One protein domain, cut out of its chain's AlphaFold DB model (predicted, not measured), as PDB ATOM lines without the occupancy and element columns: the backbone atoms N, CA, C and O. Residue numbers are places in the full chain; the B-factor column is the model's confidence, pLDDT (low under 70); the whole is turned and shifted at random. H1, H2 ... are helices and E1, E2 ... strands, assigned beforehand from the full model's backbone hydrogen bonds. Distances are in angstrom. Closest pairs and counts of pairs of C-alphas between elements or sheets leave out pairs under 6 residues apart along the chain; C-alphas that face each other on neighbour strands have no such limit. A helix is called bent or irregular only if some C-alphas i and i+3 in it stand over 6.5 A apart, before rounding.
ATOM      1  N   PHE A 632       3.204 -63.798 146.668       92.75
ATOM      2  CA  PHE A 632       2.663 -63.708 145.311       92.75
ATOM      3  C   PHE A 632       1.620 -62.591 145.186       92.75
ATOM      4  O   PHE A 632       1.675 -61.800 144.248       92.75
ATOM      5  N   GLN A 633       0.704 -62.474 146.154       93.75
ATOM      6  CA  GLN A 633      -0.273 -61.380 146.193       93.75
ATOM      7  C   GLN A 633       0.409 -60.017 146.325       93.75
ATOM      8  O   GLN A 633      -0.009 -59.056 145.681       93.75
ATOM      9  N   THR A 634       1.473 -59.931 147.126       93.56
ATOM     10  CA  THR A 634       2.264 -58.704 147.263       93.56
ATOM     11  C   THR A 634       2.952 -58.359 145.944       93.56
ATOM     12  O   THR A 634       2.781 -57.250 145.455       93.56
ATOM     13  N   SER A 635       3.639 -59.308 145.299       94.69
ATOM     14  CA  SER A 635       4.259 -59.101 143.982       94.69
ATOM     15  C   SER A 635       3.240 -58.689 142.915       94.69
ATOM     16  O   SER A 635       3.482 -57.743 142.164       94.69
ATOM     17  N   TRP A 636       2.077 -59.344 142.869       95.12
ATOM     18  CA  TRP A 636       0.993 -58.983 141.956       95.12
ATOM     19  C   TRP A 636       0.493 -57.556 142.210       95.12
ATOM     20  O   TRP A 636       0.406 -56.761 141.275       95.12
ATOM     21  N   SER A 637       0.225 -57.211 143.473       94.38
ATOM     22  CA  SER A 637      -0.236 -55.882 143.891       94.38
ATOM     23  C   SER A 637       0.813 -54.786 143.662       94.38
ATOM     24  O   SER A 637       0.457 -53.631 143.457       94.38
ATOM     25  N   THR A 638       2.102 -55.118 143.646       95.38
ATOM     26  CA  THR A 638       3.173 -54.150 143.377       95.38
ATOM     27  C   THR A 638       3.388 -53.897 141.885       95.38
ATOM     28  O   THR A 638       3.659 -52.762 141.501       95.38
ATOM     29  N   PHE A 639       3.283 -54.925 141.036       95.44
ATOM     30  CA  PHE A 639       3.711 -54.828 139.633       95.44
ATOM     31  C   PHE A 639       2.572 -55.020 138.631       95.44
ATOM     32  O   PHE A 639       2.297 -54.134 137.825       95.44
ATOM     33  N   ALA A 640       1.900 -56.171 138.670       96.44
ATOM     34  CA  ALA A 640       0.921 -56.544 137.651       96.44
ATOM     35  C   ALA A 640      -0.383 -55.747 137.786       96.44
ATOM     36  O   ALA A 640      -0.863 -55.165 136.816       96.44
ATOM     37  N   GLN A 641      -0.930 -55.668 138.998       95.94
ATOM     38  CA  GLN A 641      -2.181 -54.971 139.271       95.94
ATOM     39  C   GLN A 641      -2.146 -53.481 138.880       95.94
ATOM     40  O   GLN A 641      -3.023 -53.065 138.122       95.94
ATOM     41  N   PRO A 642      -1.170 -52.659 139.319       95.75
ATOM     42  CA  PRO A 642      -1.115 -51.250 138.929       95.75
ATOM     43  C   PRO A 642      -0.877 -51.062 137.427       95.75
ATOM     44  O   PRO A 642      -1.429 -50.129 136.844       95.75
ATOM     45  N   LEU A 643      -0.119 -51.952 136.772       96.56
ATOM     46  CA  LEU A 643       0.049 -51.932 135.317       96.56
ATOM     47  C   LEU A 643      -1.295 -52.147 134.608       96.56
ATOM     48  O   LEU A 643      -1.655 -51.372 133.728       96.56
ATOM     49  N   LEU A 644      -2.067 -53.156 135.015       96.06
ATOM     50  CA  LEU A 644      -3.382 -53.431 134.431       96.06
ATOM     51  C   LEU A 644      -4.386 -52.306 134.724       96.06
ATOM     52  O   LEU A 644      -5.088 -51.875 133.812       96.06
ATOM     53  N   GLN A 645      -4.409 -51.781 135.954       94.50
ATOM     54  CA  GLN A 645      -5.286 -50.676 136.377       94.50
ATOM     55  C   GLN A 645      -4.976 -49.334 135.699       94.50
ATOM     56  O   GLN A 645      -5.806 -48.429 135.731       94.50
ATOM     57  N   THR A 646      -3.801 -49.176 135.092       95.00
ATOM     58  CA  THR A 646      -3.417 -47.949 134.377       95.00
ATOM     59  C   THR A 646      -3.476 -48.135 132.865       95.00
ATOM     60  O   THR A 646      -4.066 -47.313 132.167       95.00
ATOM     61  N   PHE A 647      -2.915 -49.228 132.350       97.31
ATOM     62  CA  PHE A 647      -2.806 -49.483 130.920       97.31
ATOM     63  C   PHE A 647      -4.153 -49.844 130.282       97.31
ATOM     64  O   PHE A 647      -4.534 -49.237 129.281       97.31
ATOM     65  N   LEU A 648      -4.893 -50.810 130.846       96.56
ATOM     66  CA  LEU A 648      -6.124 -51.314 130.222       96.56
ATOM     67  C   LEU A 648      -7.220 -50.244 130.090       96.56
ATOM     68  O   LEU A 648      -7.782 -50.139 128.997       96.56
ATOM     69  N   PRO A 649      -7.511 -49.412 131.114       95.75
ATOM     70  CA  PRO A 649      -8.480 -48.326 130.977       95.75
ATOM     71  C   PRO A 649      -8.200 -47.401 129.792       95.75
ATOM     72  O   PRO A 649      -9.089 -47.136 128.981       95.75
ATOM     73  N   TYR A 650      -6.953 -46.943 129.655       96.19
ATOM     74  CA  TYR A 650      -6.561 -46.042 128.571       96.19
ATOM     75  C   TYR A 650      -6.513 -46.747 127.220       96.19
ATOM     76  O   TYR A 650      -6.861 -46.131 126.215       96.19
ATOM     77  N   PHE A 651      -6.147 -48.029 127.185       97.56
ATOM     78  CA  PHE A 651      -6.213 -48.839 125.975       97.56
ATOM     79  C   PHE A 651      -7.656 -48.926 125.459       97.56
ATOM     80  O   PHE A 651      -7.920 -48.553 124.316       97.56
ATOM     81  N   PHE A 652      -8.613 -49.342 126.296       97.31
ATOM     82  CA  PHE A 652     -10.012 -49.483 125.879       97.31
ATOM     83  C   PHE A 652     -10.661 -48.144 125.521       97.31
ATOM     84  O   PHE A 652     -11.402 -48.065 124.536       97.31
ATOM     85  N   LEU A 653     -10.358 -47.077 126.266       96.38
ATOM     86  CA  LEU A 653     -10.862 -45.746 125.940       96.38
ATOM     87  C   LEU A 653     -10.295 -45.242 124.605       96.38
ATOM     88  O   LEU A 653     -11.051 -44.797 123.743       96.38
ATOM     89  N   ALA A 654      -8.983 -45.351 124.389       95.25
ATOM     90  CA  ALA A 654      -8.355 -44.942 123.135       95.25
ATOM     91  C   ALA A 654      -8.863 -45.763 121.939       95.25
ATOM     92  O   ALA A 654      -9.098 -45.208 120.867       95.25
ATOM     93  N   TYR A 655      -9.098 -47.062 122.136       95.94
ATOM     94  CA  TYR A 655      -9.718 -47.924 121.132       95.94
ATOM     95  C   TYR A 655     -11.127 -47.433 120.763       95.94
ATOM     96  O   TYR A 655     -11.452 -47.315 119.584       95.94
ATOM     97  N   SER A 656     -11.930 -47.062 121.768       96.50
ATOM     98  CA  SER A 656     -13.287 -46.520 121.588       96.50
ATOM     99  C   SER A 656     -13.296 -45.178 120.846       96.50
ATOM    100  O   SER A 656     -14.199 -44.900 120.061       96.50
ATOM    101  N   ILE A 657     -12.271 -44.352 121.064       95.06
ATOM    102  CA  ILE A 657     -12.115 -43.034 120.434       95.06
ATOM    103  C   ILE A 657     -11.682 -43.137 118.965       95.06
ATOM    104  O   ILE A 657     -12.045 -42.282 118.158       95.06
ATOM    105  N   HIS A 658     -10.913 -44.165 118.603       93.56
ATOM    106  CA  HIS A 658     -10.247 -44.248 117.303       93.56
ATOM    107  C   HIS A 658     -11.210 -44.200 116.103       93.56
ATOM    108  O   HIS A 658     -10.967 -43.461 115.149       93.56
ATOM    109  N   GLY A 659     -12.317 -44.948 116.150       92.75
ATOM    110  CA  GLY A 659     -13.315 -44.972 115.072       92.75
ATOM    111  C   GLY A 659     -13.959 -43.599 114.821       92.75
ATOM    112  O   GLY A 659     -13.826 -43.067 113.715       92.75
ATOM    113  N   PRO A 660     -14.596 -42.986 115.839       93.75
ATOM    114  CA  PRO A 660     -15.132 -41.626 115.747       93.75
ATOM    115  C   PRO A 660     -14.093 -40.584 115.320       93.75
ATOM    116  O   PRO A 660     -14.408 -39.684 114.543       93.75
ATOM    117  N   LEU A 661     -12.845 -40.714 115.785       91.12
ATOM    118  CA  LEU A 661     -11.759 -39.798 115.436       91.12
ATOM    119  C   LEU A 661     -11.408 -39.874 113.944       91.12
ATOM    120  O   LEU A 661     -11.291 -38.841 113.288       91.12
ATOM    121  N   ASN A 662     -11.289 -41.081 113.387       89.38
ATOM    122  CA  ASN A 662     -11.017 -41.265 111.959       89.38
ATOM    123  C   ASN A 662     -12.169 -40.761 111.090       89.38
ATOM    124  O   ASN A 662     -11.930 -40.126 110.062       89.38
ATOM    125  N   TRP A 663     -13.415 -40.999 111.510       88.50
ATOM    126  CA  TRP A 663     -14.589 -40.485 110.805       88.50
ATOM    127  C   TRP A 663     -14.604 -38.952 110.776       88.50
ATOM    128  O   TRP A 663     -14.806 -38.341 109.727       88.50
ATOM    129  N   LEU A 664     -14.280 -38.322 111.903       87.81
ATOM    130  CA  LEU A 664     -14.154 -36.873 112.010       87.81
ATOM    131  C   LEU A 664     -13.031 -36.311 111.114       87.81
ATOM    132  O   LEU A 664     -13.212 -35.289 110.449       87.81
ATOM    133  N   MET A 665     -11.884 -36.992 111.049       84.62
ATOM    134  CA  MET A 665     -10.775 -36.621 110.160       84.62
ATOM    135  C   MET A 665     -11.137 -36.791 108.676       84.62
ATOM    136  O   MET A 665     -10.752 -35.957 107.854       84.62
ATOM    137  N   PHE A 666     -11.924 -37.810 108.327       86.19
ATOM    138  CA  PHE A 666     -12.462 -37.993 106.978       86.19
ATOM    139  C   PHE A 666     -13.434 -36.864 106.588       86.19
ATOM    140  O   PHE A 666     -13.330 -36.304 105.493       86.19
ATOM    141  N   LEU A 667     -14.330 -36.460 107.497       84.38
ATOM    142  CA  LEU A 667     -15.246 -35.331 107.283       84.38
ATOM    143  C   LEU A 667     -14.499 -34.011 107.069       84.38
ATOM    144  O   LEU A 667     -14.866 -33.237 106.184       84.38
ATOM    145  N   LYS A 668     -13.418 -33.769 107.824       81.19
ATOM    146  CA  LYS A 668     -12.534 -32.604 107.641       81.19
ATOM    147  C   LYS A 668     -11.990 -32.518 106.212       81.19
ATOM    148  O   LYS A 668     -11.955 -31.434 105.636       81.19
ATOM    149  N   GLN A 669     -11.553 -33.648 105.656       82.56
ATOM    150  CA  GLN A 669     -10.971 -33.706 104.311       82.56
ATOM    151  C   GLN A 669     -12.023 -33.519 103.210       82.56
ATOM    152  O   GLN A 669     -11.724 -32.916 102.182       82.56
ATOM    153  N   THR A 670     -13.251 -33.997 103.427       85.31
ATOM    154  CA  THR A 670     -14.321 -33.995 102.413       85.31
ATOM    155  C   THR A 670     -15.181 -32.731 102.415       85.31
ATOM    156  O   THR A 670     -15.516 -32.226 101.347       85.31
ATOM    157  N   THR A 671     -15.541 -32.187 103.581       79.44
ATOM    158  CA  THR A 671     -16.587 -31.147 103.683       79.44
ATOM    159  C   THR A 671     -16.068 -29.706 103.702       79.44
ATOM    160  O   THR A 671     -16.874 -28.784 103.607       79.44
ATOM    161  N   LYS A 672     -14.748 -29.477 103.828       78.38
ATOM    162  CA  LYS A 672     -14.101 -28.150 104.019       78.38
ATOM    163  C   LYS A 672     -14.720 -27.270 105.127       78.38
ATOM    164  O   LYS A 672     -14.350 -26.104 105.257       78.38
ATOM    165  N   GLN A 673     -15.637 -27.802 105.934       82.38
ATOM    166  CA  GLN A 673     -16.274 -27.078 107.026       82.38
ATOM    167  C   GLN A 673     -15.362 -27.025 108.258       82.38
ATOM    168  O   GLN A 673     -14.505 -27.898 108.439       82.38
ATOM    169  N   PRO A 674     -15.532 -26.022 109.138       83.50
ATOM    170  CA  PRO A 674     -14.770 -25.958 110.374       83.50
ATOM    171  C   PRO A 674     -15.040 -27.167 111.285       83.50
ATOM    172  O   PRO A 674     -16.186 -27.479 111.603       83.50
ATOM    173  N   LEU A 675     -13.969 -27.810 111.761       80.94
ATOM    174  CA  LEU A 675     -14.006 -29.022 112.598       80.94
ATOM    175  C   LEU A 675     -14.868 -28.907 113.864       80.94
ATOM    176  O   LEU A 675     -15.433 -29.903 114.309       80.94
ATOM    177  N   TYR A 676     -14.948 -27.715 114.460       83.31
ATOM    178  CA  TYR A 676     -15.577 -27.530 115.767       83.31
ATOM    179  C   TYR A 676     -17.083 -27.828 115.767       83.31
ATOM    180  O   TYR A 676     -17.613 -28.230 116.800       83.31
ATOM    181  N   TRP A 677     -17.759 -27.728 114.616       87.19
ATOM    182  CA  TRP A 677     -19.169 -28.110 114.471       87.19
ATOM    183  C   TRP A 677     -19.414 -29.606 114.685       87.19
ATOM    184  O   TRP A 677     -20.503 -30.008 115.086       87.19
ATOM    185  N   PHE A 678     -18.395 -30.433 114.460       87.75
ATOM    186  CA  PHE A 678     -18.495 -31.884 114.574       87.75
ATOM    187  C   PHE A 678     -18.013 -32.422 115.931       87.75
ATOM    188  O   PHE A 678     -18.224 -33.598 116.229       87.75
ATOM    189  N   PHE A 679     -17.402 -31.587 116.782       88.50
ATOM    190  CA  PHE A 679     -16.910 -32.009 118.100       88.50
ATOM    191  C   PHE A 679     -17.997 -32.567 119.028       88.50
ATOM    192  O   PHE A 679     -17.730 -33.598 119.645       88.50
ATOM    193  N   PRO A 680     -19.216 -31.992 119.114       91.00
ATOM    194  CA  PRO A 680     -20.277 -32.581 119.930       91.00
ATOM    195  C   PRO A 680     -20.650 -33.998 119.474       91.00
ATOM    196  O   PRO A 680     -20.751 -34.903 120.298       91.00
ATOM    197  N   PHE A 681     -20.783 -34.222 118.162       91.12
ATOM    198  CA  PHE A 681     -21.107 -35.539 117.599       91.12
ATOM    199  C   PHE A 681     -19.997 -36.558 117.844       91.12
ATOM    200  O   PHE A 681     -20.266 -37.703 118.209       91.12
ATOM    201  N   PHE A 682     -18.743 -36.134 117.684       92.50
ATOM    202  CA  PHE A 682     -17.590 -36.948 118.040       92.50
ATOM    203  C   PHE A 682     -17.627 -37.337 119.517       92.50
ATOM    204  O   PHE A 682     -17.551 -38.521 119.815       92.50
ATOM    205  N   TRP A 683     -17.822 -36.374 120.421       91.94
ATOM    206  CA  TRP A 683     -17.810 -36.623 121.862       91.94
ATOM    207  C   TRP A 683     -18.933 -37.552 122.317       91.94
ATOM    208  O   TRP A 683     -18.709 -38.459 123.114       91.94
ATOM    209  N   ILE A 684     -20.139 -37.353 121.780       94.44
ATOM    210  CA  ILE A 684     -21.289 -38.213 122.066       94.44
ATOM    211  C   ILE A 684     -21.031 -39.628 121.538       94.44
ATOM    212  O   ILE A 684     -21.208 -40.594 122.274       94.44
ATOM    213  N   SER A 685     -20.584 -39.774 120.288       95.31
ATOM    214  CA  SER A 685     -20.359 -41.102 119.700       95.31
ATOM    215  C   SER A 685     -19.221 -41.867 120.384       95.31
ATOM    216  O   SER A 685     -19.414 -43.025 120.753       95.31
ATOM    217  N   SER A 686     -18.067 -41.240 120.629       95.94
ATOM    218  CA  SER A 686     -16.959 -41.873 121.359       95.94
ATOM    219  C   SER A 686     -17.322 -42.169 122.813       95.94
ATOM    220  O   SER A 686     -16.951 -43.225 123.326       95.94
ATOM    221  N   GLY A 687     -18.074 -41.279 123.464       96.31
ATOM    222  CA  GLY A 687     -18.568 -41.447 124.827       96.31
ATOM    223  C   GLY A 687     -19.513 -42.636 124.972       96.31
ATOM    224  O   GLY A 687     -19.319 -43.466 125.859       96.31
ATOM    225  N   LEU A 688     -20.482 -42.775 124.062       97.31
ATOM    226  CA  LEU A 688     -21.408 -43.912 124.033       97.31
ATOM    227  C   LEU A 688     -20.686 -45.235 123.749       97.31
ATOM    228  O   LEU A 688     -20.959 -46.233 124.415       97.31
ATOM    229  N   ILE A 689     -19.732 -45.252 122.809       98.00
ATOM    230  CA  ILE A 689     -18.914 -46.446 122.541       98.00
ATOM    231  C   ILE A 689     -18.100 -46.811 123.787       98.00
ATOM    232  O   ILE A 689     -18.120 -47.965 124.206       98.00
ATOM    233  N   ALA A 690     -17.439 -45.842 124.425       97.75
ATOM    234  CA  ALA A 690     -16.669 -46.078 125.645       97.75
ATOM    235  C   ALA A 690     -17.550 -46.597 126.795       97.75
ATOM    236  O   ALA A 690     -17.147 -47.515 127.512       97.75
ATOM    237  N   ALA A 691     -18.772 -46.071 126.940       97.88
ATOM    238  CA  ALA A 691     -19.750 -46.545 127.914       97.88
ATOM    239  C   ALA A 691     -20.148 -48.007 127.663       97.88
ATOM    240  O   ALA A 691     -20.151 -48.799 128.606       97.88
ATOM    241  N   LEU A 692     -20.408 -48.391 126.407       98.00
ATOM    242  CA  LEU A 692     -20.711 -49.775 126.024       98.00
ATOM    243  C   LEU A 692     -19.518 -50.711 126.245       98.00
ATOM    244  O   LEU A 692     -19.682 -51.793 126.807       98.00
ATOM    245  N   VAL A 693     -18.306 -50.291 125.874       97.88
ATOM    246  CA  VAL A 693     -17.082 -51.062 126.139       97.88
ATOM    247  C   VAL A 693     -16.868 -51.232 127.646       97.88
ATOM    248  O   VAL A 693     -16.446 -52.300 128.078       97.88
ATOM    249  N   CYS A 694     -17.228 -50.242 128.472       97.38
ATOM    250  CA  CYS A 694     -17.211 -50.361 129.933       97.38
ATOM    251  C   CYS A 694     -18.189 -51.426 130.458       97.38
ATOM    252  O   CYS A 694     -17.831 -52.187 131.360       97.38
ATOM    253  N   VAL A 695     -19.384 -51.536 129.864       97.19
ATOM    254  CA  VAL A 695     -20.340 -52.615 130.175       97.19
ATOM    255  C   VAL A 695     -19.760 -53.983 129.804       97.19
ATOM    256  O   VAL A 695     -19.796 -54.907 130.614       97.19
ATOM    257  N   LEU A 696     -19.178 -54.112 128.610       96.62
ATOM    258  CA  LEU A 696     -18.551 -55.361 128.165       96.62
ATOM    259  C   LEU A 696     -17.371 -55.746 129.066       96.62
ATOM    260  O   LEU A 696     -17.266 -56.891 129.495       96.62
ATOM    261  N   ALA A 697     -16.524 -54.780 129.418       95.50
ATOM    262  CA  ALA A 697     -15.422 -54.985 130.347       95.50
ATOM    263  C   ALA A 697     -15.920 -55.446 131.723       95.50
ATOM    264  O   ALA A 697     -15.311 -56.331 132.318       95.50
ATOM    265  N   LYS A 698     -17.052 -54.917 132.209       94.75
ATOM    266  CA  LYS A 698     -17.687 -55.405 133.440       94.75
ATOM    267  C   LYS A 698     -18.038 -56.883 133.332       94.75
ATOM    268  O   LYS A 698     -17.703 -57.651 134.229       94.75
ATOM    269  N   ALA A 699     -18.692 -57.279 132.242       92.81
ATOM    270  CA  ALA A 699     -19.115 -58.660 132.021       92.81
ATOM    271  C   ALA A 699     -17.930 -59.641 131.936       92.81
ATOM    272  O   ALA A 699     -18.081 -60.802 132.305       92.81
ATOM    273  N   VAL A 700     -16.763 -59.174 131.478       92.88
ATOM    274  CA  VAL A 700     -15.539 -59.984 131.362       92.88
ATOM    275  C   VAL A 700     -14.747 -60.034 132.672       92.88
ATOM    276  O   VAL A 700     -14.290 -61.103 133.067       92.88
ATOM    277  N   PHE A 701     -14.548 -58.893 133.337       90.19
ATOM    278  CA  PHE A 701     -13.661 -58.804 134.502       90.19
ATOM    279  C   PHE A 701     -14.361 -59.092 135.830       90.19
ATOM    280  O   PHE A 701     -13.715 -59.531 136.776       90.19
ATOM    281  N   THR A 702     -15.664 -58.841 135.939       88.38
ATOM    282  CA  THR A 702     -16.373 -58.946 137.221       88.38
ATOM    283  C   THR A 702     -17.245 -60.191 137.282       88.38
ATOM    284  O   THR A 702     -17.821 -60.628 136.287       88.38
ATOM    285  N   THR A 703     -17.374 -60.760 138.478       82.94
ATOM    286  CA  THR A 703     -18.338 -61.825 138.760       82.94
ATOM    287  C   THR A 703     -19.550 -61.238 139.471       82.94
ATOM    288  O   THR A 703     -19.403 -60.346 140.308       82.94
ATOM    289  N   ARG A 704     -20.755 -61.741 139.169       80.56
ATOM    290  CA  ARG A 704     -21.966 -61.308 139.882       80.56
ATOM    291  C   ARG A 704     -21.842 -61.656 141.362       80.56
ATOM    292  O   ARG A 704     -21.710 -62.828 141.721       80.56
ATOM    293  N   LYS A 705     -21.893 -60.633 142.209       85.69
ATOM    294  CA  LYS A 705     -21.912 -60.786 143.661       85.69
ATOM    295  C   LYS A 705     -23.315 -61.193 144.113       85.69
ATOM    296  O   LYS A 705     -24.306 -60.814 143.492       85.69
ATOM    297  N   LYS A 706     -23.393 -61.993 145.176       85.12
ATOM    298  CA  LYS A 706     -24.661 -62.386 145.806       85.12
ATOM    299  C   LYS A 706     -24.957 -61.463 146.980       85.12
ATOM    300  O   LYS A 706     -24.031 -61.079 147.694       85.12
ATOM    301  N   ASP A 707     -26.232 -61.155 147.175       88.75
ATOM    302  CA  ASP A 707     -26.703 -60.445 148.361       88.75
ATOM    303  C   ASP A 707     -26.350 -61.245 149.629       88.75
ATOM    304  O   ASP A 707     -26.449 -62.475 149.639       88.75
ATOM    305  N   GLY A 708     -25.825 -60.569 150.651       85.56
ATOM    306  CA  GLY A 708     -25.263 -61.192 151.857       85.56
ATOM    307  C   GLY A 708     -23.944 -61.959 151.662       85.56
ATOM    308  O   GLY A 708     -23.428 -62.538 152.622       85.56
ATOM    309  N   GLY A 709     -23.380 -61.985 150.448       87.31
ATOM    310  CA  GLY A 709     -22.142 -62.698 150.132       87.31
ATOM    311  C   GLY A 709     -20.903 -62.113 150.818       87.31
ATOM    312  O   GLY A 709     -20.882 -60.953 151.226       87.31
ATOM    313  N   LYS A 710     -19.832 -62.909 150.911       90.12
ATOM    314  CA  LYS A 710     -18.534 -62.503 151.476       90.12
ATOM    315  C   LYS A 710     -17.391 -62.855 150.529       90.12
ATOM    316  O   LYS A 710     -17.458 -63.864 149.828       90.12
ATOM    317  N   ALA A 711     -16.339 -62.043 150.517       89.50
ATOM    318  CA  ALA A 711     -15.103 -62.337 149.798       89.50
ATOM    319  C   ALA A 711     -13.892 -61.703 150.489       89.50
ATOM    320  O   ALA A 711     -14.003 -60.642 151.094       89.50
ATOM    321  N   HIS A 712     -12.714 -62.310 150.350       89.56
ATOM    322  CA  HIS A 712     -11.474 -61.700 150.830       89.56
ATOM    323  C   HIS A 712     -11.031 -60.548 149.927       89.56
ATOM    324  O   HIS A 712     -11.107 -60.641 148.696       89.56
ATOM    325  N   ILE A 713     -10.497 -59.488 150.534       88.94
ATOM    326  CA  ILE A 713     -10.087 -58.262 149.835       88.94
ATOM    327  C   ILE A 713      -9.015 -58.489 148.758       88.94
ATOM    328  O   ILE A 713      -9.037 -57.837 147.717       88.94
ATOM    329  N   TRP A 714      -8.121 -59.458 148.975       90.44
ATOM    330  CA  TRP A 714      -7.046 -59.832 148.045       90.44
ATOM    331  C   TRP A 714      -7.423 -60.978 147.095       90.44
ATOM    332  O   TRP A 714      -6.552 -61.560 146.444       90.44
ATOM    333  N   SER A 715      -8.706 -61.344 147.028       90.62
ATOM    334  CA  SER A 715      -9.175 -62.363 146.090       90.62
ATOM    335  C   SER A 715      -9.045 -61.886 144.642       90.62
ATOM    336  O   SER A 715      -9.198 -60.703 144.334       90.62
ATOM    337  N   THR A 716      -8.823 -62.827 143.725       89.62
ATOM    338  CA  THR A 716      -8.764 -62.549 142.281       89.62
ATOM    339  C   THR A 716     -10.026 -61.848 141.784       89.62
ATOM    340  O   THR A 716      -9.935 -60.926 140.982       89.62
ATOM    341  N   SER A 717     -11.195 -62.223 142.315       89.38
ATOM    342  CA  SER A 717     -12.474 -61.587 141.993       89.38
ATOM    343  C   SER A 717     -12.479 -60.088 142.320       89.38
ATOM    344  O   SER A 717     -12.875 -59.297 141.470       89.38
ATOM    345  N   LEU A 718     -12.006 -59.676 143.506       89.75
ATOM    346  CA  LEU A 718     -11.936 -58.251 143.855       89.75
ATOM    347  C   LEU A 718     -10.812 -57.510 143.121       89.75
ATOM    348  O   LEU A 718     -10.981 -56.341 142.789       89.75
ATOM    349  N   LEU A 719      -9.689 -58.170 142.827       90.81
ATOM    350  CA  LEU A 719      -8.611 -57.571 142.034       90.81
ATOM    351  C   LEU A 719      -9.043 -57.287 140.587       90.81
ATOM    352  O   LEU A 719      -8.689 -56.253 140.027       90.81
ATOM    353  N   MET A 720      -9.835 -58.164 139.970       92.06
ATOM    354  CA  MET A 720     -10.397 -57.886 138.642       92.06
ATOM    355  C   MET A 720     -11.452 -56.775 138.696       92.06
ATOM    356  O   MET A 720     -11.541 -55.944 137.791       92.06
ATOM    357  N   GLU A 721     -12.197 -56.697 139.799       91.00
ATOM    358  CA  GLU A 721     -13.154 -55.622 140.046       91.00
ATOM    359  C   GLU A 721     -12.470 -54.252 140.122       91.00
ATOM    360  O   GLU A 721     -12.972 -53.303 139.526       91.00
ATOM    361  N   THR A 722     -11.291 -54.128 140.745       91.19
ATOM    362  CA  THR A 722     -10.576 -52.838 140.774       91.19
ATOM    363  C   THR A 722     -10.051 -52.402 139.401       91.19
ATOM    364  O   THR A 722     -10.022 -51.201 139.128       91.19
ATOM    365  N   ILE A 723      -9.708 -53.333 138.499       93.56
ATOM    366  CA  ILE A 723      -9.370 -53.011 137.095       93.56
ATOM    367  C   ILE A 723     -10.591 -52.426 136.386       93.56
ATOM    368  O   ILE A 723     -10.497 -51.383 135.733       93.56
ATOM    369  N   TRP A 724     -11.749 -53.071 136.542       94.56
ATOM    370  CA  TRP A 724     -12.993 -52.563 135.978       94.56
ATOM    371  C   TRP A 724     -13.375 -51.197 136.569       94.56
ATOM    372  O   TRP A 724     -13.715 -50.289 135.811       94.56
ATOM    373  N   GLN A 725     -13.240 -50.999 137.884       92.44
ATOM    374  CA  GLN A 725     -13.489 -49.709 138.539       92.44
ATOM    375  C   GLN A 725     -12.588 -48.593 138.007       92.44
ATOM    376  O   GLN A 725     -13.056 -47.471 137.800       92.44
ATOM    377  N   ALA A 726     -11.308 -48.881 137.746       93.31
ATOM    378  CA  ALA A 726     -10.391 -47.920 137.139       93.31
ATOM    379  C   ALA A 726     -10.867 -47.510 135.734       93.31
ATOM    380  O   ALA A 726     -10.868 -46.324 135.397       93.31
ATOM    381  N   PHE A 727     -11.346 -48.472 134.938       95.06
ATOM    382  CA  PHE A 727     -11.910 -48.187 133.620       95.06
ATOM    383  C   PHE A 727     -13.217 -47.394 133.696       95.06
ATOM    384  O   PHE A 727     -13.359 -46.380 133.018       95.06
ATOM    385  N   ARG A 728     -14.139 -47.800 134.571       94.38
ATOM    386  CA  ARG A 728     -15.389 -47.084 134.848       94.38
ATOM    387  C   ARG A 728     -15.122 -45.638 135.268       94.38
ATOM    388  O   ARG A 728     -15.740 -44.740 134.713       94.38
ATOM    389  N   THR A 729     -14.180 -45.410 136.183       91.81
ATOM    390  CA  THR A 729     -13.786 -44.064 136.635       91.81
ATOM    391  C   THR A 729     -13.314 -43.206 135.463       91.81
ATOM    392  O   THR A 729     -13.754 -42.072 135.310       91.81
ATOM    393  N   LEU A 730     -12.473 -43.760 134.585       93.38
ATOM    394  CA  LEU A 730     -11.982 -43.045 133.409       93.38
ATOM    395  C   LEU A 730     -13.103 -42.714 132.402       93.38
ATOM    396  O   LEU A 730     -13.118 -41.626 131.831       93.38
ATOM    397  N   VAL A 731     -14.050 -43.631 132.190       95.50
ATOM    398  CA  VAL A 731     -15.220 -43.415 131.315       95.50
ATOM    399  C   VAL A 731     -16.191 -42.390 131.911       95.50
ATOM    400  O   VAL A 731     -16.767 -41.590 131.168       95.50
ATOM    401  N   SER A 732     -16.342 -42.372 133.238       92.56
ATOM    402  CA  SER A 732     -17.083 -41.334 133.959       92.56
ATOM    403  C   SER A 732     -16.474 -39.953 133.723       92.56
ATOM    404  O   SER A 732     -17.181 -39.097 133.197       92.56
ATOM    405  N   ASP A 733     -15.175 -39.783 134.003       91.00
ATOM    406  CA  ASP A 733     -14.445 -38.518 133.811       91.00
ATOM    407  C   ASP A 733     -14.489 -38.035 132.345       91.00
ATOM    408  O   ASP A 733     -14.462 -36.835 132.067       91.00
ATOM    409  N   TYR A 734     -14.515 -38.969 131.387       93.94
ATOM    410  CA  TYR A 734     -14.569 -38.667 129.956       93.94
ATOM    411  C   TYR A 734     -15.962 -38.209 129.503       93.94
ATOM    412  O   TYR A 734     -16.082 -37.209 128.803       93.94
ATOM    413  N   PHE A 735     -17.023 -38.935 129.859       95.06
ATOM    414  CA  PHE A 735     -18.346 -38.678 129.281       95.06
ATOM    415  C   PHE A 735     -19.501 -38.925 130.244       95.06
ATOM    416  O   PHE A 735     -20.388 -38.079 130.356       95.06
ATOM    417  N   MET A 736     -19.514 -40.065 130.941       95.25
ATOM    418  CA  MET A 736     -20.728 -40.496 131.637       95.25
ATOM    419  C   MET A 736     -21.105 -39.599 132.824       95.25
ATOM    420  O   MET A 736     -22.285 -39.541 133.162       95.25
ATOM    421  N   GLU A 737     -20.167 -38.866 133.436       93.19
ATOM    422  CA  GLU A 737     -20.478 -37.935 134.535       93.19
ATOM    423  C   GLU A 737     -21.391 -36.790 134.095       93.19
ATOM    424  O   GLU A 737     -22.315 -36.435 134.814       93.19
ATOM    425  N   MET A 738     -21.232 -36.291 132.870       93.12
ATOM    426  CA  MET A 738     -22.106 -35.245 132.324       93.12
ATOM    427  C   MET A 738     -23.542 -35.737 132.076       93.12
ATOM    428  O   MET A 738     -24.444 -34.938 131.843       93.12
ATOM    429  N   THR A 739     -23.754 -37.055 132.091       95.50
ATOM    430  CA  THR A 739     -25.056 -37.670 131.821       95.50
ATOM    431  C   THR A 739     -25.841 -37.989 133.093       95.50
ATOM    432  O   THR A 739     -26.979 -38.445 132.977       95.50
ATOM    433  N   THR A 740     -25.290 -37.775 134.297       95.31
ATOM    434  CA  THR A 740     -26.031 -38.016 135.547       95.31
ATOM    435  C   THR A 740     -27.319 -37.187 135.585       95.31
ATOM    436  O   THR A 740     -27.424 -36.131 134.965       95.31
ATOM    437  N   GLY A 741     -28.359 -37.726 136.219       93.50
ATOM    438  CA  GLY A 741     -29.699 -37.133 136.209       93.50
ATOM    439  C   GLY A 741     -30.456 -37.282 134.880       93.50
ATOM    440  O   GLY A 741     -31.599 -36.842 134.786       93.50
ATOM    441  N   SER A 742     -29.867 -37.916 133.856       94.19
ATOM    442  CA  SER A 742     -30.524 -38.168 132.566       94.19
ATOM    443  C   SER A 742     -30.966 -39.622 132.381       94.19
ATOM    444  O   SER A 742     -30.453 -40.555 133.001       94.19
ATOM    445  N   PHE A 743     -31.868 -39.826 131.421       93.19
ATOM    446  CA  PHE A 743     -32.310 -41.149 130.981       93.19
ATOM    447  C   PHE A 743     -31.161 -42.036 130.468       93.19
ATOM    448  O   PHE A 743     -31.150 -43.246 130.696       93.19
ATOM    449  N   LEU A 744     -30.160 -41.438 129.811       94.62
ATOM    450  CA  LEU A 744     -28.999 -42.162 129.291       94.62
ATOM    451  C   LEU A 744     -28.190 -42.816 130.420       94.62
ATOM    452  O   LEU A 744     -27.739 -43.954 130.286       94.62
ATOM    453  N   PHE A 745     -28.042 -42.118 131.546       95.69
ATOM    454  CA  PHE A 745     -27.339 -42.652 132.705       95.69
ATOM    455  C   PHE A 745     -28.081 -43.842 133.315       95.69
ATOM    456  O   PHE A 745     -27.462 -44.867 133.589       95.69
ATOM    457  N   VAL A 746     -29.410 -43.761 133.424       95.44
ATOM    458  CA  VAL A 746     -30.252 -44.867 133.909       95.44
ATOM    459  C   VAL A 746     -30.142 -46.104 133.008       95.44
ATOM    460  O   VAL A 746     -30.003 -47.221 133.512       95.44
ATOM    461  N   ILE A 747     -30.115 -45.932 131.678       95.19
ATOM    462  CA  ILE A 747     -29.857 -47.047 130.747       95.19
ATOM    463  C   ILE A 747     -28.493 -47.677 131.030       95.19
ATOM    464  O   ILE A 747     -28.384 -48.900 131.125       95.19
ATOM    465  N   TRP A 748     -27.450 -46.861 131.181       96.19
ATOM    466  CA  TRP A 748     -26.105 -47.363 131.455       96.19
ATOM    467  C   TRP A 748     -26.028 -48.118 132.790       96.19
ATOM    468  O   TRP A 748     -25.411 -49.183 132.851       96.19
ATOM    469  N   MET A 749     -26.723 -47.640 133.829       95.69
ATOM    470  CA  MET A 749     -26.852 -48.354 135.103       95.69
ATOM    471  C   MET A 749     -27.475 -49.736 134.930       95.69
ATOM    472  O   MET A 749     -26.940 -50.722 135.451       95.69
ATOM    473  N   LYS A 750     -28.572 -49.816 134.169       95.44
ATOM    474  CA  LYS A 750     -29.272 -51.073 133.901       95.44
ATOM    475  C   LYS A 750     -28.404 -52.053 133.118       95.44
ATOM    476  O   LYS A 750     -28.311 -53.219 133.489       95.44
ATOM    477  N   LEU A 751     -27.696 -51.579 132.090       96.00
ATOM    478  CA  LEU A 751     -26.759 -52.399 131.316       96.00
ATOM    479  C   LEU A 751     -25.601 -52.936 132.172       96.00
ATOM    480  O   LEU A 751     -25.153 -54.061 131.958       96.00
ATOM    481  N   MET A 752     -25.139 -52.176 133.170       94.31
ATOM    482  CA  MET A 752     -24.117 -52.643 134.116       94.31
ATOM    483  C   MET A 752     -24.639 -53.626 135.174       94.31
ATOM    484  O   MET A 752     -23.834 -54.237 135.882       94.31
ATOM    485  N   GLY A 753     -25.955 -53.836 135.246       93.88
ATOM    486  CA  GLY A 753     -26.586 -54.836 136.105       93.88
ATOM    487  C   GLY A 753     -27.426 -54.275 137.248       93.88
ATOM    488  O   GLY A 753     -27.864 -55.069 138.071       93.88
ATOM    489  N   SER A 754     -27.658 -52.960 137.297       95.12
ATOM    490  CA  SER A 754     -28.571 -52.369 138.286       95.12
ATOM    491  C   SER A 754     -30.021 -52.724 137.964       95.12
ATOM    492  O   SER A 754     -30.440 -52.681 136.803       95.12
ATOM    493  N   GLU A 755     -30.807 -53.024 138.988       94.88
ATOM    494  CA  GLU A 755     -32.240 -53.273 138.870       94.88
ATOM    495  C   GLU A 755     -32.990 -51.946 138.974       94.88
ATOM    496  O   GLU A 755     -33.400 -51.522 140.046       94.88
ATOM    497  N   VAL A 756     -33.115 -51.250 137.842       93.62
ATOM    498  CA  VAL A 756     -33.789 -49.945 137.779       93.62
ATOM    499  C   VAL A 756     -35.052 -50.034 136.929       93.62
ATOM    500  O   VAL A 756     -35.019 -50.516 135.782       93.62
ATOM    501  N   GLU A 757     -36.163 -49.556 137.486       89.31
ATOM    502  CA  GLU A 757     -37.441 -49.463 136.787       89.31
ATOM    503  C   GLU A 757     -37.453 -48.252 135.842       89.31
ATOM    504  O   GLU A 757     -37.208 -47.120 136.244       89.31
ATOM    505  N   ILE A 758     -37.711 -48.489 134.554       85.81
ATOM    506  CA  ILE A 758     -37.602 -47.446 133.518       85.81
ATOM    507  C   ILE A 758     -38.973 -46.829 133.215       85.81
ATOM    508  O   ILE A 758     -39.054 -45.652 132.869       85.81
ATOM    509  N   SER A 759     -40.048 -47.610 133.344       77.38
ATOM    510  CA  SER A 759     -41.370 -47.284 132.792       77.38
ATOM    511  C   SER A 759     -42.013 -46.013 133.354       77.38
ATOM    512  O   SER A 759     -42.762 -45.360 132.633       77.38
ATOM    513  N   GLN A 760     -41.717 -45.640 134.604       71.69
ATOM    514  CA  GLN A 760     -42.315 -44.471 135.270       71.69
ATOM    515  C   GLN A 760     -41.293 -43.464 135.821       71.69
ATOM    516  O   GLN A 760     -41.636 -42.613 136.634       71.69
ATOM    517  N   GLY A 761     -40.055 -43.520 135.318       80.88
ATOM    518  CA  GLY A 761     -39.008 -42.545 135.617       80.88
ATOM    519  C   GLY A 761     -38.300 -42.796 136.950       80.88
ATOM    520  O   GLY A 761     -38.919 -42.904 138.003       80.88
ATOM    521  N   VAL A 762     -36.973 -42.860 136.888       94.06
ATOM    522  CA  VAL A 762     -36.063 -42.869 138.038       94.06
ATOM    523  C   VAL A 762     -35.059 -41.746 137.815       94.06
ATOM    524  O   VAL A 762     -34.581 -41.558 136.692       94.06
ATOM    525  N   TYR A 763     -34.732 -41.001 138.869       95.19
ATOM    526  CA  TYR A 763     -33.745 -39.925 138.810       95.19
ATOM    527  C   TYR A 763     -32.499 -40.318 139.604       95.19
ATOM    528  O   TYR A 763     -32.559 -40.451 140.822       95.19
ATOM    529  N   VAL A 764     -31.355 -40.486 138.936       96.50
ATOM    530  CA  VAL A 764     -30.076 -40.776 139.608       96.50
ATOM    531  C   VAL A 764     -29.032 -39.759 139.181       96.50
ATOM    532  O   VAL A 764     -28.490 -39.841 138.080       96.50
ATOM    533  N   ASP A 765     -28.715 -38.818 140.068       95.50
ATOM    534  CA  ASP A 765     -27.688 -37.792 139.855       95.50
ATOM    535  C   ASP A 765     -26.380 -38.114 140.593       95.50
ATOM    536  O   ASP A 765     -25.670 -37.241 141.084       95.50
ATOM    537  N   SER A 766     -26.049 -39.398 140.730       93.56
ATOM    538  CA  SER A 766     -24.830 -39.793 141.426       93.56
ATOM    539  C   SER A 766     -24.109 -40.964 140.787       93.56
ATOM    540  O   SER A 766     -24.628 -42.071 140.658       93.56
ATOM    541  N   MET A 767     -22.824 -40.738 140.520       91.38
ATOM    542  CA  MET A 767     -21.864 -41.788 140.197       91.38
ATOM    543  C   MET A 767     -21.640 -42.770 141.352       91.38
ATOM    544  O   MET A 767     -21.217 -43.900 141.106       91.38
ATOM    545  N   GLY A 768     -21.935 -42.373 142.591       89.44
ATOM    546  CA  GLY A 768     -21.805 -43.228 143.768       89.44
ATOM    547  C   GLY A 768     -22.732 -44.445 143.750       89.44
ATOM    548  O   GLY A 768     -22.398 -45.458 144.352       89.44
ATOM    549  N   ALA A 769     -23.834 -44.396 142.994       91.38
ATOM    550  CA  ALA A 769     -24.750 -45.522 142.806       91.38
ATOM    551  C   ALA A 769     -24.201 -46.621 141.877       91.38
ATOM    552  O   ALA A 769     -24.871 -47.609 141.620       91.38
ATOM    553  N   LEU A 770     -22.998 -46.465 141.322       90.88
ATOM    554  CA  LEU A 770     -22.422 -47.411 140.363       90.88
ATOM    555  C   LEU A 770     -21.129 -48.070 140.849       90.88
ATOM    556  O   LEU A 770     -20.401 -48.663 140.051       90.88
ATOM    557  N   LEU A 771     -20.843 -47.982 142.149       88.12
ATOM    558  CA  LEU A 771     -19.743 -48.732 142.754       88.12
ATOM    559  C   LEU A 771     -19.994 -50.238 142.651       88.12
ATOM    560  O   LEU A 771     -19.128 -50.967 142.197       88.12
ATOM    561  N   ASN A 772     -21.196 -50.707 142.978       91.19
ATOM    562  CA  ASN A 772     -21.589 -52.101 142.767       91.19
ATOM    563  C   ASN A 772     -22.950 -52.116 142.069       91.19
ATOM    564  O   ASN A 772     -23.963 -52.238 142.750       91.19
ATOM    565  N   PRO A 773     -22.998 -51.945 140.735       92.88
ATOM    566  CA  PRO A 773     -24.257 -51.791 140.006       92.88
ATOM    567  C   PRO A 773     -25.223 -52.956 140.257       92.88
ATOM    568  O   PRO A 773     -26.398 -52.740 140.503       92.88
ATOM    569  N   GLU A 774     -24.720 -54.190 140.305       92.62
ATOM    570  CA  GLU A 774     -25.509 -55.395 140.605       92.62
ATOM    571  C   GLU A 774     -26.102 -55.453 142.024       92.62
ATOM    572  O   GLU A 774     -26.911 -56.330 142.306       92.62
ATOM    573  N   MET A 775     -25.693 -54.548 142.916       95.12
ATOM    574  CA  MET A 775     -26.212 -54.425 144.281       95.12
ATOM    575  C   MET A 775     -27.211 -53.278 144.421       95.12
ATOM    576  O   MET A 775     -27.532 -52.897 145.542       95.12
ATOM    577  N   MET A 776     -27.683 -52.709 143.313       96.06
ATOM    578  CA  MET A 776     -28.567 -51.550 143.329       96.06
ATOM    579  C   MET A 776     -29.930 -51.915 142.775       96.06
ATOM    580  O   MET A 776     -30.039 -52.423 141.658       96.06
ATOM    581  N   GLU A 777     -30.960 -51.605 143.550       96.31
ATOM    582  CA  GLU A 777     -32.358 -51.734 143.164       96.31
ATOM    583  C   GLU A 777     -33.058 -50.403 143.402       96.31
ATOM    584  O   GLU A 777     -33.024 -49.866 144.509       96.31
ATOM    585  N   ILE A 778     -33.634 -49.841 142.343       96.38
ATOM    586  CA  ILE A 778     -34.322 -48.554 142.386       96.38
ATOM    587  C   ILE A 778     -35.667 -48.710 141.682       96.38
ATOM    588  O   ILE A 778     -35.738 -48.913 140.464       96.38
ATOM    589  N   GLU A 779     -36.729 -48.632 142.473       95.25
ATOM    590  CA  GLU A 779     -38.108 -48.779 142.027       95.25
ATOM    591  C   GLU A 779     -38.661 -47.481 141.406       95.25
ATOM    592  O   GLU A 779     -37.982 -46.453 141.325       95.25
ATOM    593  N   ARG A 780     -39.919 -47.529 140.938       94.25
ATOM    594  CA  ARG A 780     -40.605 -46.422 140.243       94.25
ATOM    595  C   ARG A 780     -40.521 -45.117 141.030       94.25
ATOM    596  O   ARG A 780     -40.781 -45.100 142.224       94.25
ATOM    597  N   GLY A 781     -40.185 -44.007 140.375       92.62
ATOM    598  CA  GLY A 781     -40.123 -42.693 141.022       92.62
ATOM    599  C   GLY A 781     -38.984 -42.523 142.034       92.62
ATOM    600  O   GLY A 781     -38.870 -41.449 142.624       92.62
ATOM    601  N   GLY A 782     -38.135 -43.539 142.236       94.88
ATOM    602  CA  GLY A 782     -36.980 -43.455 143.120       94.88
ATOM    603  C   GLY A 782     -36.008 -42.358 142.679       94.88
ATOM    604  O   GLY A 782     -35.726 -42.183 141.488       94.88
ATOM    605  N   CYS A 783     -35.496 -41.605 143.648       95.81
ATOM    606  CA  CYS A 783     -34.642 -40.449 143.408       95.81
ATOM    607  C   CYS A 783     -33.354 -40.533 144.233       95.81
ATOM    608  O   CYS A 783     -33.395 -40.645 145.453       95.81
ATOM    609  N   VAL A 784     -32.200 -40.421 143.580       97.19
ATOM    610  CA  VAL A 784     -30.878 -40.396 144.214       97.19
ATOM    611  C   VAL A 784     -30.197 -39.073 143.884       97.19
ATOM    612  O   VAL A 784     -29.887 -38.778 142.728       97.19
ATOM    613  N   GLY A 785     -29.985 -38.269 144.919       96.19
ATOM    614  CA  GLY A 785     -29.428 -36.928 144.843       96.19
ATOM    615  C   GLY A 785     -27.933 -36.894 144.547       96.19
ATOM    616  O   GLY A 785     -27.215 -37.897 144.610       96.19
ATOM    617  N   LYS A 786     -27.451 -35.686 144.251       93.94
ATOM    618  CA  LYS A 786     -26.081 -35.450 143.806       93.94
ATOM    619  C   LYS A 786     -25.043 -35.920 144.817       93.94
ATOM    620  O   LYS A 786     -25.148 -35.624 146.006       93.94
ATOM    621  N   GLU A 787     -24.019 -36.627 144.338       89.44
ATOM    622  CA  GLU A 787     -22.908 -37.146 145.156       89.44
ATOM    623  C   GLU A 787     -23.342 -38.096 146.298       89.44
ATOM    624  O   GLU A 787     -22.538 -38.390 147.185       89.44
ATOM    625  N   ALA A 788     -24.585 -38.597 146.299       93.25
ATOM    626  CA  ALA A 788     -25.011 -39.648 147.221       93.25
ATOM    627  C   ALA A 788     -24.232 -40.945 146.967       93.25
ATOM    628  O   ALA A 788     -23.918 -41.280 145.822       93.25
ATOM    629  N   LEU A 789     -23.918 -41.695 148.015       91.19
ATOM    630  CA  LEU A 789     -23.083 -42.887 147.927       91.19
ATOM    631  C   LEU A 789     -23.864 -44.111 148.394       91.19
ATOM    632  O   LEU A 789     -24.263 -44.188 149.552       91.19
ATOM    633  N   LEU A 790     -24.098 -45.052 147.483       93.00
ATOM    634  CA  LEU A 790     -24.836 -46.279 147.764       93.00
ATOM    635  C   LEU A 790     -23.838 -47.438 147.684       93.00
ATOM    636  O   LEU A 790     -23.329 -47.760 146.608       93.00
ATOM    637  N   PHE A 791     -23.505 -48.025 148.832       83.12
ATOM    638  CA  PHE A 791     -22.515 -49.092 148.924       83.12
ATOM    639  C   PHE A 791     -23.173 -50.457 148.826       83.12
ATOM    640  O   PHE A 791     -23.930 -50.848 149.706       83.12
ATOM    641  N   GLY A 792     -22.784 -51.235 147.819       86.00
ATOM    642  CA  GLY A 792     -23.103 -52.659 147.784       86.00
ATOM    643  C   GLY A 792     -22.178 -53.512 148.650       86.00
ATOM    644  O   GLY A 792     -22.356 -54.725 148.691       86.00
ATOM    645  N   HIS A 793     -21.162 -52.917 149.291       89.44
ATOM    646  CA  HIS A 793     -20.176 -53.638 150.091       89.44
ATOM    647  C   HIS A 793     -19.622 -52.843 151.286       89.44
ATOM    648  O   HIS A 793     -19.625 -51.615 151.299       89.44
ATOM    649  N   ILE A 794     -19.128 -53.560 152.294       86.19
ATOM    650  CA  ILE A 794     -18.423 -53.019 153.460       86.19
ATOM    651  C   ILE A 794     -17.299 -53.966 153.880       86.19
ATOM    652  O   ILE A 794     -17.386 -55.177 153.689       86.19
ATOM    653  N   TYR A 795     -16.245 -53.410 154.469       80.12
ATOM    654  CA  TYR A 795     -15.184 -54.168 155.117       80.12
ATOM    655  C   TYR A 795     -15.535 -54.458 156.587       80.12
ATOM    656  O   TYR A 795     -15.799 -53.524 157.342       80.12
ATOM    657  N   GLU A 796     -15.533 -55.731 157.000       66.50
ATOM    658  CA  GLU A 796     -15.983 -56.173 158.339       66.50
ATOM    659  C   GLU A 796     -14.843 -56.556 159.305       66.50
ATOM    660  O   GLU A 796     -15.059 -57.335 160.227       66.50
ATOM    661  N   GLY A 797     -13.629 -56.021 159.130       63.69
ATOM    662  CA  GLY A 797     -12.457 -56.545 159.847       63.69
ATOM    663  C   GLY A 797     -11.964 -57.863 159.229       63.69
ATOM    664  O   GLY A 797     -12.564 -58.374 158.284       63.69
ATOM    665  N   GLU A 798     -10.824 -58.381 159.699       69.19
ATOM    666  CA  GLU A 798     -10.285 -59.708 159.306       69.19
ATOM    667  C   GLU A 798     -10.070 -59.943 157.789       69.19
ATOM    668  O   GLU A 798     -10.048 -61.072 157.303       69.19
ATOM    669  N   GLY A 799      -9.929 -58.887 156.984       77.31
ATOM    670  CA  GLY A 799      -9.666 -59.019 155.550       77.31
ATOM    671  C   GLY A 799     -10.884 -59.378 154.693       77.31
ATOM    672  O   GLY A 799     -10.715 -59.697 153.508       77.31
ATOM    673  N   VAL A 800     -12.100 -59.320 155.251       84.31
ATOM    674  CA  VAL A 800     -13.341 -59.739 154.583       84.31
ATOM    675  C   VAL A 800     -14.179 -58.542 154.131       84.31
ATOM    676  O   VAL A 800     -14.436 -57.596 154.873       84.31
ATOM    677  N   VAL A 801     -14.654 -58.621 152.889       88.69
ATOM    678  CA  VAL A 801     -15.630 -57.713 152.285       88.69
ATOM    679  C   VAL A 801     -16.987 -58.411 152.253       88.69
ATOM    680  O   VAL A 801     -17.132 -59.456 151.611       88.69
ATOM    681  N   LYS A 802     -17.981 -57.842 152.941       89.00
ATOM    682  CA  LYS A 802     -19.380 -58.286 152.905       89.00
ATOM    683  C   LYS A 802     -20.151 -57.462 151.882       89.00
ATOM    684  O   LYS A 802     -20.009 -56.244 151.847       89.00
ATOM    685  N   PHE A 803     -20.983 -58.127 151.089       91.94
ATOM    686  CA  PHE A 803     -21.878 -57.509 150.118       91.94
ATOM    687  C   PHE A 803     -23.317 -57.480 150.639       91.94
ATOM    688  O   PHE A 803     -23.726 -58.360 151.398       91.94
ATOM    689  N   GLY A 804     -24.082 -56.476 150.224       93.50
ATOM    690  CA  GLY A 804     -25.489 -56.322 150.579       93.50
ATOM    691  C   GLY A 804     -26.198 -55.409 149.592       93.50
ATOM    692  O   GLY A 804     -25.691 -54.330 149.281       93.50
ATOM    693  N   LYS A 805     -27.358 -55.838 149.097       95.94
ATOM    694  CA  LYS A 805     -28.136 -55.087 148.110       95.94
ATOM    695  C   LYS A 805     -28.770 -53.850 148.753       95.94
ATOM    696  O   LYS A 805     -29.339 -53.947 149.835       95.94
ATOM    697  N   VAL A 806     -28.677 -52.697 148.097       97.00
ATOM    698  CA  VAL A 806     -29.328 -51.446 148.513       97.00
ATOM    699  C   VAL A 806     -30.607 -51.275 147.702       97.00
ATOM    700  O   VAL A 806     -30.557 -51.287 146.470       97.00
ATOM    701  N   ARG A 807     -31.742 -51.121 148.390       97.00
ATOM    702  CA  ARG A 807     -33.070 -51.002 147.775       97.00
ATOM    703  C   ARG A 807     -33.675 -49.633 148.044       97.00
ATOM    704  O   ARG A 807     -33.815 -49.230 149.195       97.00
ATOM    705  N   ILE A 808     -34.033 -48.937 146.975       97.00
ATOM    706  CA  ILE A 808     -34.672 -47.624 146.987       97.00
ATOM    707  C   ILE A 808     -36.104 -47.823 146.484       97.00
ATOM    708  O   ILE A 808     -36.318 -48.007 145.285       97.00
ATOM    709  N   GLY A 809     -37.063 -47.861 147.411       95.00
ATOM    710  CA  GLY A 809     -38.461 -48.194 147.145       95.00
ATOM    711  C   GLY A 809     -39.209 -47.139 146.330       95.00
ATOM    712  O   GLY A 809     -38.720 -46.029 146.098       95.00
ATOM    713  N   GLU A 810     -40.416 -47.482 145.889       94.94
ATOM    714  CA  GLU A 810     -41.237 -46.622 145.033       94.94
ATOM    715  C   GLU A 810     -41.449 -45.211 145.612       94.94
ATOM    716  O   GLU A 810     -41.858 -45.048 146.757       94.94
ATOM    717  N   GLY A 811     -41.161 -44.171 144.825       93.25
ATOM    718  CA  GLY A 811     -41.307 -42.764 145.213       93.25
ATOM    719  C   GLY A 811     -40.366 -42.299 146.330       93.25
ATOM    720  O   GLY A 811     -40.577 -41.225 146.889       93.25
ATOM    721  N   SER A 812     -39.358 -43.098 146.690       95.38
ATOM    722  CA  SER A 812     -38.420 -42.758 147.761       95.38
ATOM    723  C   SER A 812     -37.286 -41.834 147.302       95.38
ATOM    724  O   SER A 812     -36.990 -41.697 146.110       95.38
ATOM    725  N   PHE A 813     -36.630 -41.182 148.265       95.44
ATOM    726  CA  PHE A 813     -35.584 -40.191 148.013       95.44
ATOM    727  C   PHE A 813     -34.328 -40.431 148.858       95.44
ATOM    728  O   PHE A 813     -34.390 -40.463 150.082       95.44
ATOM    729  N   VAL A 814     -33.163 -40.508 148.218       97.19
ATOM    730  CA  VAL A 814     -31.843 -40.463 148.858       97.19
ATOM    731  C   VAL A 814     -31.224 -39.097 148.607       97.19
ATOM    732  O   VAL A 814     -30.904 -38.746 147.474       97.19
ATOM    733  N   GLY A 815     -31.043 -38.314 149.663       96.00
ATOM    734  CA  GLY A 815     -30.569 -36.942 149.586       96.00
ATOM    735  C   GLY A 815     -29.128 -36.801 149.109       96.00
ATOM    736  O   GLY A 815     -28.309 -37.715 149.199       96.00
ATOM    737  N   SER A 816     -28.791 -35.607 148.620       94.50
ATOM    738  CA  SER A 816     -27.441 -35.293 148.149       94.50
ATOM    739  C   SER A 816     -26.390 -35.567 149.227       94.50
ATOM    740  O   SER A 816     -26.560 -35.178 150.385       94.50
ATOM    741  N   ARG A 817     -25.291 -36.222 148.839       89.62
ATOM    742  CA  ARG A 817     -24.198 -36.645 149.734       89.62
ATOM    743  C   ARG A 817     -24.620 -37.543 150.905       89.62
ATOM    744  O   ARG A 817     -23.837 -37.708 151.838       89.62
ATOM    745  N   ALA A 818     -25.829 -38.103 150.885       92.38
ATOM    746  CA  ALA A 818     -26.207 -39.145 151.828       92.38
ATOM    747  C   ALA A 818     -25.414 -40.429 151.551       92.38
ATOM    748  O   ALA A 818     -24.915 -40.640 150.441       92.38
ATOM    749  N   VAL A 819     -25.314 -41.291 152.556       91.69
ATOM    750  CA  VAL A 819     -24.670 -42.599 152.454       91.69
ATOM    751  C   VAL A 819     -25.673 -43.687 152.815       91.69
ATOM    752  O   VAL A 819     -26.200 -43.691 153.922       91.69
ATOM    753  N   ALA A 820     -25.897 -44.629 151.900       94.00
ATOM    754  CA  ALA A 820     -26.625 -45.864 152.166       94.00
ATOM    755  C   ALA A 820     -25.631 -47.030 152.218       94.00
ATOM    756  O   ALA A 820     -24.915 -47.296 151.247       94.00
ATOM    757  N   MET A 821     -25.542 -47.686 153.374       92.25
ATOM    758  CA  MET A 821     -24.669 -48.840 153.597       92.25
ATOM    759  C   MET A 821     -25.253 -50.134 152.994       92.25
ATOM    760  O   MET A 821     -26.415 -50.161 152.591       92.25
ATOM    761  N   PRO A 822     -24.474 -51.230 152.932       92.06
ATOM    762  CA  PRO A 822     -24.952 -52.481 152.347       92.06
ATOM    763  C   PRO A 822     -26.189 -53.022 153.065       92.06
ATOM    764  O   PRO A 822     -26.243 -53.030 154.296       92.06
ATOM    765  N   GLY A 823     -27.164 -53.502 152.291       92.88
ATOM    766  CA  GLY A 823     -28.414 -54.051 152.820       92.88
ATOM    767  C   GLY A 823     -29.473 -53.007 153.184       92.88
ATOM    768  O   GLY A 823     -30.541 -53.397 153.644       92.88
ATOM    769  N   VAL A 824     -29.200 -51.705 153.024       95.44
ATOM    770  CA  VAL A 824     -30.178 -50.649 153.335       95.44
ATOM    771  C   VAL A 824     -31.413 -50.767 152.450       95.44
ATOM    772  O   VAL A 824     -31.304 -50.919 151.230       95.44
ATOM    773  N   VAL A 825     -32.583 -50.608 153.069       96.69
ATOM    774  CA  VAL A 825     -33.875 -50.508 152.388       96.69
ATOM    775  C   VAL A 825     -34.503 -49.162 152.724       96.69
ATOM    776  O   VAL A 825     -34.836 -48.901 153.876       96.69
ATOM    777  N   VAL A 826     -34.683 -48.300 151.726       96.88
ATOM    778  CA  VAL A 826     -35.513 -47.098 151.853       96.88
ATOM    779  C   VAL A 826     -36.917 -47.474 151.403       96.88
ATOM    780  O   VAL A 826     -37.120 -47.742 150.221       96.88
ATOM    781  N   GLU A 827     -37.865 -47.558 152.338       96.06
ATOM    782  CA  GLU A 827     -39.236 -47.982 152.031       96.06
ATOM    783  C   GLU A 827     -39.934 -47.001 151.073       96.06
ATOM    784  O   GLU A 827     -39.535 -45.840 150.921       96.06
ATOM    785  N   SER A 828     -40.989 -47.470 150.406       94.75
ATOM    786  CA  SER A 828     -41.751 -46.662 149.456       94.75
ATOM    787  C   SER A 828     -42.235 -45.353 150.093       94.75
ATOM    788  O   SER A 828     -42.733 -45.333 151.217       94.75
ATOM    789  N   GLY A 829     -42.050 -44.239 149.385       92.81
ATOM    790  CA  GLY A 829     -42.398 -42.892 149.839       92.81
ATOM    791  C   GLY A 829     -41.507 -42.321 150.951       92.81
ATOM    792  O   GLY A 829     -41.758 -41.204 151.405       92.81
ATOM    793  N   CYS A 830     -40.474 -43.040 151.400       95.38
ATOM    794  CA  CYS A 830     -39.591 -42.588 152.477       95.38
ATOM    795  C   CYS A 830     -38.398 -41.781 151.952       95.38
ATOM    796  O   CYS A 830     -38.051 -41.822 150.769       95.38
ATOM    797  N   SER A 831     -37.739 -41.034 152.843       94.06
ATOM    798  CA  SER A 831     -36.582 -40.217 152.481       94.06
ATOM    799  C   SER A 831     -35.404 -40.385 153.440       94.06
ATOM    800  O   SER A 831     -35.528 -40.256 154.657       94.06
ATOM    801  N   LEU A 832     -34.226 -40.631 152.866       95.00
ATOM    802  CA  LEU A 832     -32.940 -40.490 153.533       95.00
ATOM    803  C   LEU A 832     -32.431 -39.068 153.276       95.00
ATOM    804  O   LEU A 832     -32.178 -38.686 152.136       95.00
ATOM    805  N   ASN A 833     -32.295 -38.256 154.322       93.69
ATOM    806  CA  ASN A 833     -31.958 -36.837 154.179       93.69
ATOM    807  C   ASN A 833     -30.553 -36.601 153.593       93.69
ATOM    808  O   ASN A 833     -29.660 -37.442 153.692       93.69
ATOM    809  N   ALA A 834     -30.322 -35.418 153.023       92.38
ATOM    810  CA  ALA A 834     -28.988 -35.022 152.566       92.38
ATOM    811  C   ALA A 834     -27.963 -35.079 153.714       92.38
ATOM    812  O   ALA A 834     -28.292 -34.746 154.852       92.38
ATOM    813  N   LEU A 835     -26.726 -35.488 153.406       87.81
ATOM    814  CA  LEU A 835     -25.629 -35.665 154.378       87.81
ATOM    815  C   LEU A 835     -25.927 -36.637 155.540       87.81
ATOM    816  O   LEU A 835     -25.218 -36.614 156.547       87.81
ATOM    817  N   SER A 836     -26.954 -37.483 155.425       89.50
ATOM    818  CA  SER A 836     -27.269 -38.500 156.434       89.50
ATOM    819  C   SER A 836     -26.683 -39.870 156.083       89.50
ATOM    820  O   SER A 836     -26.263 -40.112 154.950       89.50
ATOM    821  N   LEU A 837     -26.628 -40.754 157.078       89.56
ATOM    822  CA  LEU A 837     -26.143 -42.127 156.966       89.56
ATOM    823  C   LEU A 837     -27.293 -43.076 157.305       89.56
ATOM    824  O   LEU A 837     -27.845 -42.966 158.395       89.56
ATOM    825  N   ALA A 838     -27.607 -44.002 156.402       91.06
ATOM    826  CA  ALA A 838     -28.365 -45.206 156.721       91.06
ATOM    827  C   ALA A 838     -27.372 -46.340 156.992       91.06
ATOM    828  O   ALA A 838     -26.535 -46.658 156.137       91.06
ATOM    829  N   MET A 839     -27.439 -46.902 158.195       88.06
ATOM    830  CA  MET A 839     -26.563 -47.956 158.684       88.06
ATOM    831  C   MET A 839     -26.806 -49.271 157.945       88.06
ATOM    832  O   MET A 839     -27.804 -49.469 157.262       88.06
ATOM    833  N   LYS A 840     -25.851 -50.192 158.056       85.00
ATOM    834  CA  LYS A 840     -25.933 -51.504 157.412       85.00
ATOM    835  C   LYS A 840     -27.245 -52.212 157.776       85.00
ATOM    836  O   LYS A 840     -27.576 -52.288 158.955       85.00
ATOM    837  N   GLU A 841     -27.921 -52.764 156.766       87.25
ATOM    838  CA  GLU A 841     -29.199 -53.487 156.909       87.25
ATOM    839  C   GLU A 841     -30.336 -52.640 157.535       87.25
ATOM    840  O   GLU A 841     -31.372 -53.178 157.919       87.25
ATOM    841  N   GLU A 842     -30.175 -51.312 157.626       90.56
ATOM    842  CA  GLU A 842     -31.201 -50.417 158.161       90.56
ATOM    843  C   GLU A 842     -32.381 -50.279 157.192       90.56
ATOM    844  O   GLU A 842     -32.210 -50.130 155.978       90.56
ATOM    845  N   ILE A 843     -33.589 -50.280 157.759       93.25
ATOM    846  CA  ILE A 843     -34.827 -49.990 157.040       93.25
ATOM    847  C   ILE A 843     -35.233 -48.550 157.361       93.25
ATOM    848  O   ILE A 843     -35.643 -48.249 158.484       93.25
ATOM    849  N   VAL A 844     -35.124 -47.661 156.375       92.62
ATOM    850  CA  VAL A 844     -35.534 -46.258 156.487       92.62
ATOM    851  C   VAL A 844     -37.040 -46.176 156.258       92.62
ATOM    852  O   VAL A 844     -37.509 -46.353 155.132       92.62
ATOM    853  N   LYS A 845     -37.778 -45.900 157.336       89.25
ATOM    854  CA  LYS A 845     -39.245 -45.793 157.361       89.25
ATOM    855  C   LYS A 845     -39.706 -44.342 157.476       89.25
ATOM    856  O   LYS A 845     -38.954 -43.481 157.940       89.25
TER     857      LYS A 845
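AT A GLANCE: This is residues 632 to 845 of the 847 residues of the protein "uncharacterized protein LOC107798689" of Nicotiana tabacum (UniProt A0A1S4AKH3). The model joins an up-and-down bundle of three helices, H1, H2 and H3, to a stack of turns, in which residues 755 to 845 wind round again and again, with H4 and H5 between the two. H1 and H2 make a long helical hairpin whose tip, residues 669 to 674, sticks out at one end, while the last turns lie at the other end; the hairpin of E3 and E4 leaves the turns and joins E1, which comes after H2 and before H3 along the chain, in a small sheet. The printed part has 214 residues with six named helices and five named strands, in the order H1, H2, E1, H3, H4, H5, H6, E2, E3, E4, E5. E1, E4 and E3, in that order, form an antiparallel sheet, E2 and E5 a parallel one, and the class is mostly helix. The whole is compact, with a radius of gyration of the C-alphas of 19.1 A, and flat, spanning 61 by 49 by 26 A.

HOW THE PARTS SIT: In the larger sheet, E4, residues 800 to 803, is the inner strand, and E1, residues 710 to 712, and E3, residues 793 to 795, are the edge strands. E1 and E4 are antiparallel at 146 degrees, with N 711 and O 801 within hydrogen-bond range at 2.9 A. E3 and E4, a hairpin, are antiparallel at 158 degrees, with N 802 and O 794 at 2.8 A. E4 runs on into E5, residues 806 to 808, at 25 degrees. E5 is parallel to E2, residues 776 to 778, at 9 degrees, with N 808 and O 777 at 2.8 A. Outside the named strands there are short parallel pairings: for instance, residues 807 to 808 of E5 pair with residues 825 to 826, and these with residues 843 to 844, while residues 783 to 784 pair with residues 813 to 814, and these with residues 831 to 832. H3, residues 716 to 734, is not on the larger sheet, but only just, with 4 pairs of C-alphas within 10 A. H3 touches H1, residues 632 to 671, with residues 641 to 653 of H1 alone; the closest C-alphas, of Pro 649 and Phe 727, are 4.3 A apart. They run the same way at a shallow tilt of 33 degrees, only just short of steep. H2, residues 675 to 701, touches H3, opposite ways at a shallow tilt of 11 degrees, the closest C-alphas being those of Phe 701 and Met 720, 5.4 A apart. H1 and H2, a hairpin, touch through residues 652 to 668 of H1, with the closest C-alphas, of Ile 657 and Ser 686, 5.1 A apart. H5, residues 743 to 751, only just touches H2, with 3 pairs of C-alphas within 8 A, the closest being Val 695 and Leu 751 at 6.5 A. H4, residues 736 to 739, and H3 meet only through their link. H6, residues 767 to 770, is close to but not clearly touching H5, with the C-alphas of Met 749 and Leu 770 6.9 A apart. Every O i to N i+4 pair is within hydrogen-bond range in H3 and H5, against 30 of 36 in H1 and 20 of 23 in H2; H4 and H6 are too short for such a pair.

IN THESE COORDINATES: H1 runs 56.2 A from C-alpha 632 at (2.663, -63.708, 145.311) to C-alpha 671 at (-16.587, -31.147, 103.683). It has a kink of 36 degrees near residue 641 and is only just irregular, C-alphas 638 and 641 being 6.8 A apart. H2 measures 37.0 A, with a kink of 29 degrees near residue 682, and is irregular, C-alphas 677 and 680 being 7.1 A apart. H3 measures 27.5 A, H5 12.5 A and E4 9.9 A. E5 ends with C-alpha 808 at (-34.672, -47.624, 146.987).

THE WHOLE: The two C-alphas farthest apart, of Lys 672 and Glu 798, are 63.8 A from each other. The printed part has no cut. The links H5 to H6 and E2 to E3 are long, with 15 and 14 residues, and residues 809 to 845 hold no named element. The mean pLDDT of the printed part is 91.7, and residues 796 to 798 are under 70.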